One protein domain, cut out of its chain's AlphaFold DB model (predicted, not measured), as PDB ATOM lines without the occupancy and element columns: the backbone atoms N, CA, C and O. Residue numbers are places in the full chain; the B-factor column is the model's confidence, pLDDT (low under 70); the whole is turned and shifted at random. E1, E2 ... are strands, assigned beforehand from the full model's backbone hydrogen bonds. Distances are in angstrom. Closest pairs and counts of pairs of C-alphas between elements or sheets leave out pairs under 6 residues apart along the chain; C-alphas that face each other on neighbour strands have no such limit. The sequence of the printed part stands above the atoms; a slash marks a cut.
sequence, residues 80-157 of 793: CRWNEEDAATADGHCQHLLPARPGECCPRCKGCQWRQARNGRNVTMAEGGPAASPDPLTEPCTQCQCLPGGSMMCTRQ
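AT A GLANCE: This is residues 80 to 157 of the 793 residues of a protein of Daphnia magna (UniProt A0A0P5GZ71). There is little regular structure: a small three-stranded sheet, E1 - E5 - E4, has a separate hairpin, E2 and E3, set off over one of its faces, and long loops, residues 80 to 107 and 125 to 141, make up much of the rest. The 78 printed residues hold five named strands, E1 to E5 in chain order, no named helix; 21 residues are in strands, class all strand. Both sheets are antiparallel; the whole is compact, radius of gyration of the C-alphas 11.6 A, spans 36 by 28 by 21 A.

HOW THE PARTS SIT: Look first at E5, residues 151 to 156, the inner strand. It forms a hairpin with E4, residues 142 to 147: N 145 and O 153 are 2.9 A apart. On its other side is E1, residues 108 to 110, with N 109 and O 152 at 2.8 A. E1 runs on at 91 degrees into E2, residues 113 to 115, whose N 114 is 3.0 A from O 123 of E3, residues 122 to 124.

IN THESE COORDINATES: Find C-alpha 108 at (350.311, 381.872, 224.649), where E1 begins; E5, 17.1 A from first to last C-alpha, ends at C-alpha 156 at (346.189, 393.266, 218.614). E4 spans 15.8 A.

THE WHOLE: The printed part has no cut. The E3 to E4 link is long; pLDDT is under 70 for 24 residues, among them 83 to 95.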
ATOM      1  N   CYS A  80     343.018 389.044 221.137       80.62
ATOM      2  CA  CYS A  80     344.118 388.102 220.994       80.62
ATOM      3  C   CYS A  80     344.372 387.765 219.526       80.62
ATOM      4  O   CYS A  80     343.433 387.661 218.729       80.62
ATOM      5  N   ARG A  81     345.652 387.614 219.159       77.25
ATOM      6  CA  ARG A  81     346.024 387.162 217.810       77.25
ATOM      7  C   ARG A  81     345.531 385.740 217.558       77.25
ATOM      8  O   ARG A  81     345.048 385.476 216.464       77.25
ATOM      9  N   TRP A  82     345.655 384.883 218.569       74.94
ATOM     10  CA  TRP A  82     345.151 383.517 218.576       74.94
ATOM     11  C   TRP A  82     343.947 383.406 219.498       74.94
ATOM     12  O   TRP A  82     343.957 383.956 220.602       74.94
ATOM     13  N   ASN A  83     342.954 382.656 219.043       63.47
ATOM     14  CA  ASN A  83     341.817 382.213 219.831       63.47
ATOM     15  C   ASN A  83     341.815 380.692 219.948       63.47
ATOM     16  O   ASN A  83     342.443 380.008 219.141       63.47
ATOM     17  N   GLU A  84     341.021 380.168 220.883       53.03
ATOM     18  CA  GLU A  84     340.760 378.728 221.001       53.03
ATOM     19  C   GLU A  84     340.196 378.126 219.693       53.03
ATOM     20  O   GLU A  84     340.576 377.023 219.312       53.03
ATOM     21  N   GLU A  85     339.406 378.886 218.922       48.31
ATOM     22  CA  GLU A  85     338.860 378.479 217.610       48.31
ATOM     23  C   GLU A  85     339.894 378.507 216.459       48.31
ATOM     24  O   GLU A  85     339.759 377.778 215.472       48.31
ATOM     25  N   ASP A  86     340.944 379.332 216.571       46.06
ATOM     26  CA  ASP A  86     341.952 379.539 215.515       46.06
ATOM     27  C   ASP A  86     343.049 378.453 215.522       46.06
ATOM     28  O   ASP A  86     343.770 378.293 214.531       46.06
ATOM     29  N   ALA A  87     343.138 377.656 216.597       45.00
ATOM     30  CA  ALA A  87     344.124 376.585 216.786       45.00
ATOM     31  C   ALA A  87     344.070 375.474 215.710       45.00
ATOM     32  O   ALA A  87     345.000 374.680 215.590       45.00
ATOM     33  N   ALA A  88     343.013 375.434 214.888       42.34
ATOM     34  CA  ALA A  88     342.799 374.430 213.843       42.34
ATOM     35  C   ALA A  88     343.059 374.923 212.399       42.34
ATOM     36  O   ALA A  88     342.727 374.213 211.444       42.34
ATOM     37  N   THR A  89     343.622 376.123 212.198       42.53
ATOM     38  CA  THR A  89     343.898 376.677 210.857       42.53
ATOM     39  C   THR A  89     345.392 376.870 210.591       42.53
ATOM     40  O   THR A  89     346.101 377.560 211.315       42.53
ATOM     41  N   ALA A  90     345.879 376.271 209.501       37.84
ATOM     42  CA  ALA A  90     347.284 376.286 209.084       37.84
ATOM     43  C   ALA A  90     347.808 377.661 208.602       37.84
ATOM     44  O   ALA A  90     348.970 377.760 208.224       37.84
ATOM     45  N   ASP A  91     346.999 378.723 208.663       46.00
ATOM     46  CA  ASP A  91     347.375 380.067 208.200       46.00
ATOM     47  C   ASP A  91     347.801 381.010 209.356       46.00
ATOM     48  O   ASP A  91     347.998 382.205 209.141       46.00
ATOM     49  N   GLY A  92     347.964 380.492 210.587       52.06
ATOM     50  CA  GLY A  92     348.194 381.296 211.801       52.06
ATOM     51  C   GLY A  92     349.213 380.744 212.810       52.06
ATOM     52  O   GLY A  92     349.049 380.980 214.000       52.06
ATOM     53  N   HIS A  93     350.234 380.005 212.354       65.56
ATOM     54  CA  HIS A  93     351.462 379.577 213.063       65.56
ATOM     55  C   HIS A  93     351.473 379.654 214.609       65.56
ATOM     56  O   HIS A  93     352.286 380.365 215.201       65.56
ATOM     57  N   CYS A  94     350.633 378.858 215.270       66.31
ATOM     58  CA  CYS A  94     350.926 378.381 216.613       66.31
ATOM     59  C   CYS A  94     350.736 376.868 216.667       66.31
ATOM     60  O   CYS A  94     349.614 376.382 216.610       66.31
ATOM     61  N   GLN A  95     351.837 376.116 216.732       67.19
ATOM     62  CA  GLN A  95     351.783 374.647 216.750       67.19
ATOM     63  C   GLN A  95     351.255 374.097 218.077       67.19
ATOM     64  O   GLN A  95     350.715 372.997 218.118       67.19
ATOM     65  N   HIS A  96     351.429 374.852 219.163       75.44
ATOM     66  CA  HIS A  96     351.006 374.441 220.492       75.44
ATOM     67  C   HIS A  96     350.542 375.661 221.284       75.44
ATOM     68  O   HIS A  96     351.357 376.426 221.811       75.44
ATOM     69  N   LEU A  97     349.224 375.853 221.301       79.56
ATOM     70  CA  LEU A  97     348.567 376.915 222.046       79.56
ATOM     71  C   LEU A  97     348.455 376.506 223.520       79.56
ATOM     72  O   LEU A  97     348.029 375.401 223.841       79.56
ATOM     73  N   LEU A  98     348.855 377.408 224.401       81.12
ATOM     74  CA  LEU A  98     348.765 377.309 225.847       81.12
ATOM     75  C   LEU A  98     347.673 378.283 226.321       81.12
ATOM     76  O   LEU A  98     347.661 379.433 225.862       81.12
ATOM     77  N   PRO A  99     346.778 377.875 227.235       79.00
ATOM     78  CA  PRO A  99     345.773 378.765 227.812       79.00
ATOM     79  C   PRO A  99     346.392 380.006 228.474       79.00
ATOM     80  O   PRO A  99     347.549 379.981 228.907       79.00
ATOM     81  N   ALA A 100     345.620 381.093 228.560       81.38
ATOM     82  CA  ALA A 100     346.025 382.289 229.302       81.38
ATOM     83  C   ALA A 100     346.174 381.960 230.798       81.38
ATOM     84  O   ALA A 100     345.356 381.223 231.356       81.38
ATOM     85  N   ARG A 101     347.209 382.489 231.463       83.38
ATOM     86  CA  ARG A 101     347.359 382.327 232.919       83.38
ATOM     87  C   ARG A 101     346.401 383.260 233.675       83.38
ATOM     88  O   ARG A 101     345.964 384.263 233.112       83.38
ATOM     89  N   PRO A 102     346.107 382.992 234.962       77.56
ATOM     90  CA  PRO A 102     345.386 383.945 235.803       77.56
ATOM     91  C   PRO A 102     346.047 385.333 235.761       77.56
ATOM     92  O   PRO A 102     347.250 385.450 235.991       77.56
ATOM     93  N   GLY A 103     345.268 386.367 235.434       75.56
ATOM     94  CA  GLY A 103     345.754 387.745 235.271       75.56
ATOM     95  C   GLY A 103     346.310 388.095 233.880       75.56
ATOM     96  O   GLY A 103     346.671 389.246 233.652       75.56
ATOM     97  N   GLU A 104     346.355 387.156 232.930       82.94
ATOM     98  CA  GLU A 104     346.710 387.422 231.529       82.94
ATOM     99  C   GLU A 104     345.458 387.486 230.642       82.94
ATOM    100  O   GLU A 104     344.501 386.737 230.833       82.94
ATOM    101  N   CYS A 105     345.466 388.360 229.630       83.12
ATOM    102  CA  CYS A 105     344.336 388.465 228.701       83.12
ATOM    103  C   CYS A 105     344.315 387.362 227.634       83.12
ATOM    104  O   CYS A 105     343.246 386.901 227.240       83.12
ATOM    105  N   CYS A 106     345.482 386.984 227.101       85.69
ATOM    106  CA  CYS A 106     345.565 386.218 225.860       85.69
ATOM    107  C   CYS A 106     346.289 384.882 226.010       85.69
ATOM    108  O   CYS A 106     347.252 384.795 226.773       85.69
ATOM    109  N   PRO A 107     345.881 383.855 225.237       85.88
ATOM    110  CA  PRO A 107     346.591 382.588 225.194       85.88
ATOM    111  C   PRO A 107     347.999 382.770 224.616       85.88
ATOM    112  O   PRO A 107     348.288 383.707 223.860       85.88
ATOM    113  N   ARG A 108     348.884 381.844 224.979       86.31
ATOM    114  CA  ARG A 108     350.311 381.872 224.649       86.31
ATOM    115  C   ARG A 108     350.621 380.791 223.629       86.31
ATOM    116  O   ARG A 108     350.012 379.734 223.627       86.31
ATOM    117  N   CYS A 109     351.606 381.019 222.782       83.56
ATOM    118  CA  CYS A 109     352.132 380.001 221.891       83.56
ATOM    119  C   CYS A 109     353.452 379.452 222.422       83.56
ATOM    120  O   CYS A 109     354.304 380.223 222.862       83.56
ATOM    121  N   LYS A 110     353.656 378.134 222.374       85.44
ATOM    122  CA  LYS A 110     354.952 377.538 222.720       85.44
ATOM    123  C   LYS A 110     356.004 377.903 221.671       85.44
ATOM    124  O   LYS A 110     355.791 377.696 220.478       85.44
ATOM    125  N   GLY A 111     357.152 378.385 222.138       84.44
ATOM    126  CA  GLY A 111     358.233 378.879 221.295       84.44
ATOM    127  C   GLY A 111     358.104 380.368 220.970       84.44
ATOM    128  O   GLY A 111     357.027 380.960 221.015       84.44
ATOM    129  N   CYS A 112     359.239 380.970 220.623       85.94
ATOM    130  CA  CYS A 112     359.356 382.392 220.283       85.94
ATOM    131  C   CYS A 112     359.836 382.614 218.846       85.94
ATOM    132  O   CYS A 112     360.436 383.642 218.529       85.94
ATOM    133  N   GLN A 113     359.586 381.624 217.988       78.81
ATOM    134  CA  GLN A 113     359.951 381.634 216.580       78.81
ATOM    135  C   GLN A 113     358.697 381.683 215.717       78.81
ATOM    136  O   GLN A 113     357.731 380.964 215.971       78.81
ATOM    137  N   TRP A 114     358.718 382.502 214.673       73.38
ATOM    138  CA  TRP A 114     357.665 382.514 213.663       73.38
ATOM    139  C   TRP A 114     358.244 382.762 212.278       73.38
ATOM    140  O   TRP A 114     359.328 383.325 212.120       73.38
ATOM    141  N   ARG A 115     357.491 382.355 211.259       64.75
ATOM    142  CA  ARG A 115     357.850 382.558 209.861       64.75
ATOM    143  C   ARG A 115     357.153 383.805 209.327       64.75
ATOM    144  O   ARG A 115     355.932 383.916 209.411       64.75
ATOM    145  N   GLN A 116     357.912 384.757 208.795       62.25
ATOM    146  CA  GLN A 116     357.352 385.945 208.151       62.25
ATOM    147  C   GLN A 116     356.628 385.560 206.854       62.25
ATOM    148  O   GLN A 116     357.190 384.867 206.005       62.25
ATOM    149  N   ALA A 117     355.398 386.049 206.674       54.97
ATOM    150  CA  ALA A 117     354.544 385.698 205.536       54.97
ATOM    151  C   ALA A 117     355.130 386.125 204.178       54.97
ATOM    152  O   ALA A 117     354.834 385.520 203.153       54.97
ATOM    153  N   ARG A 118     355.968 387.168 204.166       57.16
ATOM    154  CA  ARG A 118     356.429 387.821 202.936       57.16
ATOM    155  C   ARG A 118     357.695 387.213 202.322       57.16
ATOM    156  O   ARG A 118     357.827 387.178 201.108       57.16
ATOM    157  N   ASN A 119     358.642 386.778 203.150       60.00
ATOM    158  CA  ASN A 119     359.956 386.270 202.720       60.00
ATOM    159  C   ASN A 119     360.237 384.847 203.238       60.00
ATOM    160  O   ASN A 119     361.299 384.293 202.969       60.00
ATOM    161  N   GLY A 120     359.318 384.267 204.019       63.28
ATOM    162  CA  GLY A 120     359.485 382.946 204.609       63.28
ATOM    163  C   GLY A 120     360.624 382.850 205.629       63.28
ATOM    164  O   GLY A 120     361.003 381.728 205.971       63.28
ATOM    165  N   ARG A 121     361.180 383.980 206.090       69.38
ATOM    166  CA  ARG A 121     362.290 384.024 207.047       69.38
ATOM    167  C   ARG A 121     361.776 383.715 208.447       69.38
ATOM    168  O   ARG A 121     360.764 384.269 208.877       69.38
ATOM    169  N   ASN A 122     362.501 382.863 209.161       72.81
ATOM    170  CA  ASN A 122     362.243 382.612 210.571       72.81
ATOM    171  C   ASN A 122     362.815 383.767 211.394       72.81
ATOM    172  O   ASN A 122     363.993 384.109 211.264       72.81
ATOM    173  N   VAL A 123     361.968 384.377 212.211       73.12
ATOM    174  CA  VAL A 123     362.345 385.412 213.170       73.12
ATOM    175  C   VAL A 123     362.191 384.826 214.561       73.12
ATOM    176  O   VAL A 123     361.179 384.195 214.863       73.12
ATOM    177  N   THR A 124     363.209 385.034 215.391       82.62
ATOM    178  CA  THR A 124     363.251 384.585 216.781       82.62
ATOM    179  C   THR A 124     363.281 385.812 217.678       82.62
ATOM    180  O   THR A 124     364.153 386.664 217.512       82.62
ATOM    181  N   MET A 125     362.347 385.915 218.623       80.69
ATOM    182  CA  MET A 125     362.408 386.939 219.668       80.69
ATOM    183  C   MET A 125     363.249 386.466 220.843       80.69
ATOM    184  O   MET A 125     363.127 385.320 221.275       80.69
ATOM    185  N   ALA A 126     364.062 387.380 221.372       84.81
ATOM    186  CA  ALA A 126     364.734 387.183 222.644       84.81
ATOM    187  C   ALA A 126     363.704 387.145 223.779       84.81
ATOM    188  O   ALA A 126     362.753 387.933 223.808       84.81
ATOM    189  N   GLU A 127     363.904 386.221 224.709       87.25
ATOM    190  CA  GLU A 127     363.094 386.088 225.915       87.25
ATOM    191  C   GLU A 127     363.191 387.353 226.776       87.25
ATOM    192  O   GLU A 127     364.277 387.895 226.973       87.25
ATOM    193  N   GLY A 128     362.049 387.872 227.232       82.62
ATOM    194  CA  GLY A 128     361.985 389.137 227.972       82.62
ATOM    195  C   GLY A 128     362.200 390.392 227.115       82.62
ATOM    196  O   GLY A 128     362.228 391.497 227.653       82.62
ATOM    197  N   GLY A 129     362.327 390.251 225.790       82.31
ATOM    198  CA  GLY A 129     362.440 391.378 224.865       82.31
ATOM    199  C   GLY A 129     361.174 392.250 224.797       82.31
ATOM    200  O   GLY A 129     360.110 391.859 225.292       82.31
ATOM    201  N   PRO A 130     361.259 393.443 224.176       84.31
ATOM    202  CA  PRO A 130     360.105 394.319 223.988       84.31
ATOM    203  C   PRO A 130     359.069 393.681 223.055       84.31
ATOM    204  O   PRO A 130     359.416 392.921 222.149       84.31
ATOM    205  N   ALA A 131     357.795 394.027 223.250       84.62
ATOM    206  CA  ALA A 131     356.741 393.621 222.329       84.62
ATOM    207  C   ALA A 131     356.981 394.235 220.937       84.62
ATOM    208  O   ALA A 131     357.249 395.433 220.820       84.62
ATOM    209  N   ALA A 132     356.891 393.414 219.893       82.25
ATOM    210  CA  ALA A 132     357.121 393.829 218.516       82.25
ATOM    211  C   ALA A 132     356.133 393.168 217.552       82.25
ATOM    212  O   ALA A 132     355.584 392.094 217.818       82.25
ATOM    213  N   SER A 133     355.926 393.800 216.395       79.94
ATOM    214  CA  SER A 133     355.078 393.220 215.358       79.94
ATOM    215  C   SER A 133     355.779 392.074 214.620       79.94
ATOM    216  O   SER A 133     356.917 392.247 214.175       79.94
ATOM    217  N   PRO A 134     355.103 390.920 214.425       70.94
ATOM    218  CA  PRO A 134     355.636 389.793 213.657       70.94
ATOM    219  C   PRO A 134     355.957 390.131 212.197       70.94
ATOM    220  O   PRO A 134     356.906 389.596 211.616       70.94
ATOM    221  N   ASP A 135     355.137 390.998 211.605       69.94
ATOM    222  CA  ASP A 135     355.304 391.551 210.266       69.94
ATOM    223  C   ASP A 135     354.791 393.000 210.294       69.94
ATOM    224  O   ASP A 135     353.597 393.240 210.095       69.94
ATOM    225  N   PRO A 136     355.678 393.982 210.531       70.06
ATOM    226  CA  PRO A 136     355.299 395.387 210.668       70.06
ATOM    227  C   PRO A 136     354.591 395.978 209.448       70.06
ATOM    228  O   PRO A 136     353.995 397.043 209.539       70.06
ATOM    229  N   LEU A 137     354.657 395.332 208.283       60.41
ATOM    230  CA  LEU A 137     354.087 395.872 207.054       60.41
ATOM    231  C   LEU A 137     352.758 395.205 206.670       60.41
ATOM    232  O   LEU A 137     351.982 395.812 205.934       60.41
ATOM    233  N   THR A 138     352.490 393.977 207.127       63.34
ATOM    234  CA  THR A 138     351.211 393.277 206.875       63.34
ATOM    235  C   THR A 138     350.327 393.177 208.120       63.34
ATOM    236  O   THR A 138     349.104 393.255 208.006       63.34
ATOM    237  N   GLU A 139     350.928 393.108 209.309       69.62
ATOM    238  CA  GLU A 139     350.264 393.070 210.613       69.62
ATOM    239  C   GLU A 139     350.830 394.132 211.587       69.62
ATOM    240  O   GLU A 139     351.185 393.801 212.723       69.62
ATOM    241  N   PRO A 140     350.886 395.429 211.210       75.62
ATOM    242  CA  PRO A 140     351.502 396.484 212.030       75.62
ATOM    243  C   PRO A 140     350.903 396.601 213.438       75.62
ATOM    244  O   PRO A 140     351.579 397.036 214.366       75.62
ATOM    245  N   CYS A 141     349.636 396.208 213.600       81.88
ATOM    246  CA  CYS A 141     348.903 396.270 214.862       81.88
ATOM    247  C   CYS A 141     348.956 395.008 215.711       81.88
ATOM    248  O   CYS A 141     348.442 395.016 216.825       81.88
ATOM    249  N   THR A 142     349.548 393.928 215.224       85.44
ATOM    250  CA  THR A 142     349.809 392.767 216.067       85.44
ATOM    251  C   THR A 142     351.082 393.046 216.851       85.44
ATOM    252  O   THR A 142     352.088 393.380 216.245       85.44
ATOM    253  N   GLN A 143     351.045 392.912 218.171       85.81
ATOM    254  CA  GLN A 143     352.203 393.042 219.049       85.81
ATOM    255  C   GLN A 143     352.409 391.723 219.780       85.81
ATOM    256  O   GLN A 143     351.505 391.230 220.456       85.81
ATOM    257  N   CYS A 144     353.589 391.141 219.614       87.31
ATOM    258  CA  CYS A 144     353.966 389.865 220.196       87.31
ATOM    259  C   CYS A 144     355.165 390.038 221.114       87.31
ATOM    260  O   CYS A 144     356.092 390.773 220.786       87.31
ATOM    261  N   GLN A 145     355.166 389.330 222.236       90.31
ATOM    262  CA  GLN A 145     356.271 389.325 223.184       90.31
ATOM    263  C   GLN A 145     356.647 387.891 223.548       90.31
ATOM    264  O   GLN A 145     355.769 387.070 223.814       90.31
ATOM    265  N   CYS A 146     357.950 387.596 223.566       90.19
ATOM    266  CA  CYS A 146     358.472 386.347 224.113       90.19
ATOM    267  C   CYS A 146     358.613 386.493 225.629       90.19
ATOM    268  O   CYS A 146     359.441 387.261 226.119       90.19
ATOM    269  N   LEU A 147     357.762 385.792 226.362       89.56
ATOM    270  CA  LEU A 147     357.705 385.844 227.813       89.56
ATOM    271  C   LEU A 147     358.688 384.838 228.432       89.56
ATOM    272  O   LEU A 147     358.982 383.819 227.796       89.56
ATOM    273  N   PRO A 148     359.129 385.075 229.685       86.69
ATOM    274  CA  PRO A 148     359.957 384.130 230.421       86.69
ATOM    275  C   PRO A 148     359.369 382.707 230.413       86.69
ATOM    276  O   PRO A 148     358.159 382.526 230.607       86.69
ATOM    277  N   GLY A 149     360.207 381.704 230.156       81.88
ATOM    278  CA  GLY A 149     359.814 380.312 229.926       81.88
ATOM    279  C   GLY A 149     359.522 379.960 228.461       81.88
ATOM    280  O   GLY A 149     358.830 378.975 228.200       81.88
ATOM    281  N   GLY A 150     359.998 380.759 227.499       85.38
ATOM    282  CA  GLY A 150     360.022 380.397 226.074       85.38
ATOM    283  C   GLY A 150     358.654 380.301 225.388       85.38
ATOM    284  O   GLY A 150     358.459 379.462 224.504       85.38
ATOM    285  N   SER A 151     357.687 381.134 225.782       87.75
ATOM    286  CA  SER A 151     356.363 381.193 225.137       87.75
ATOM    287  C   SER A 151     355.995 382.607 224.709       87.75
ATOM    288  O   SER A 151     356.274 383.581 225.402       87.75
ATOM    289  N   MET A 152     355.353 382.718 223.552       86.75
ATOM    290  CA  MET A 152     355.007 383.982 222.917       86.75
ATOM    291  C   MET A 152     353.548 384.352 223.178       86.75
ATOM    292  O   MET A 152     352.652 383.567 222.889       86.75
ATOM    293  N   MET A 153     353.289 385.566 223.655       87.44
ATOM    294  CA  MET A 153     351.936 386.120 223.770       87.44
ATOM    295  C   MET A 153     351.744 387.210 222.721       87.44
ATOM    296  O   MET A 153     352.597 388.084 222.585       87.44
ATOM    297  N   CYS A 154     350.630 387.170 221.988       85.25
ATOM    298  CA  CYS A 154     350.339 388.130 220.927       85.25
ATOM    299  C   CYS A 154     348.970 388.787 221.108       85.25
ATOM    300  O   CYS A 154     347.934 388.117 221.128       85.25
ATOM    301  N   THR A 155     348.964 390.114 221.128       84.44
ATOM    302  CA  THR A 155     347.765 390.950 221.211       84.44
ATOM    303  C   THR A 155     347.640 391.805 219.955       84.44
ATOM    304  O   THR A 155     348.614 392.061 219.249       84.44
ATOM    305  N   ARG A 156     346.427 392.245 219.632       82.50
ATOM    306  CA  ARG A 156     346.189 393.266 218.614       82.50
ATOM    307  C   ARG A 156     345.969 394.597 219.317       82.50
ATOM    308  O   ARG A 156     345.023 394.760 220.091       82.50
ATOM    309  N   GLN A 157     346.856 395.537 219.030       81.00
ATOM    310  CA  GLN A 157     346.803 396.893 219.533       81.00
ATOM    311  C   GLN A 157     345.575 397.613 218.971       81.00
ATOM    312  O   GLN A 157     345.307 397.592 217.768       81.00
TER     313      GLN A 157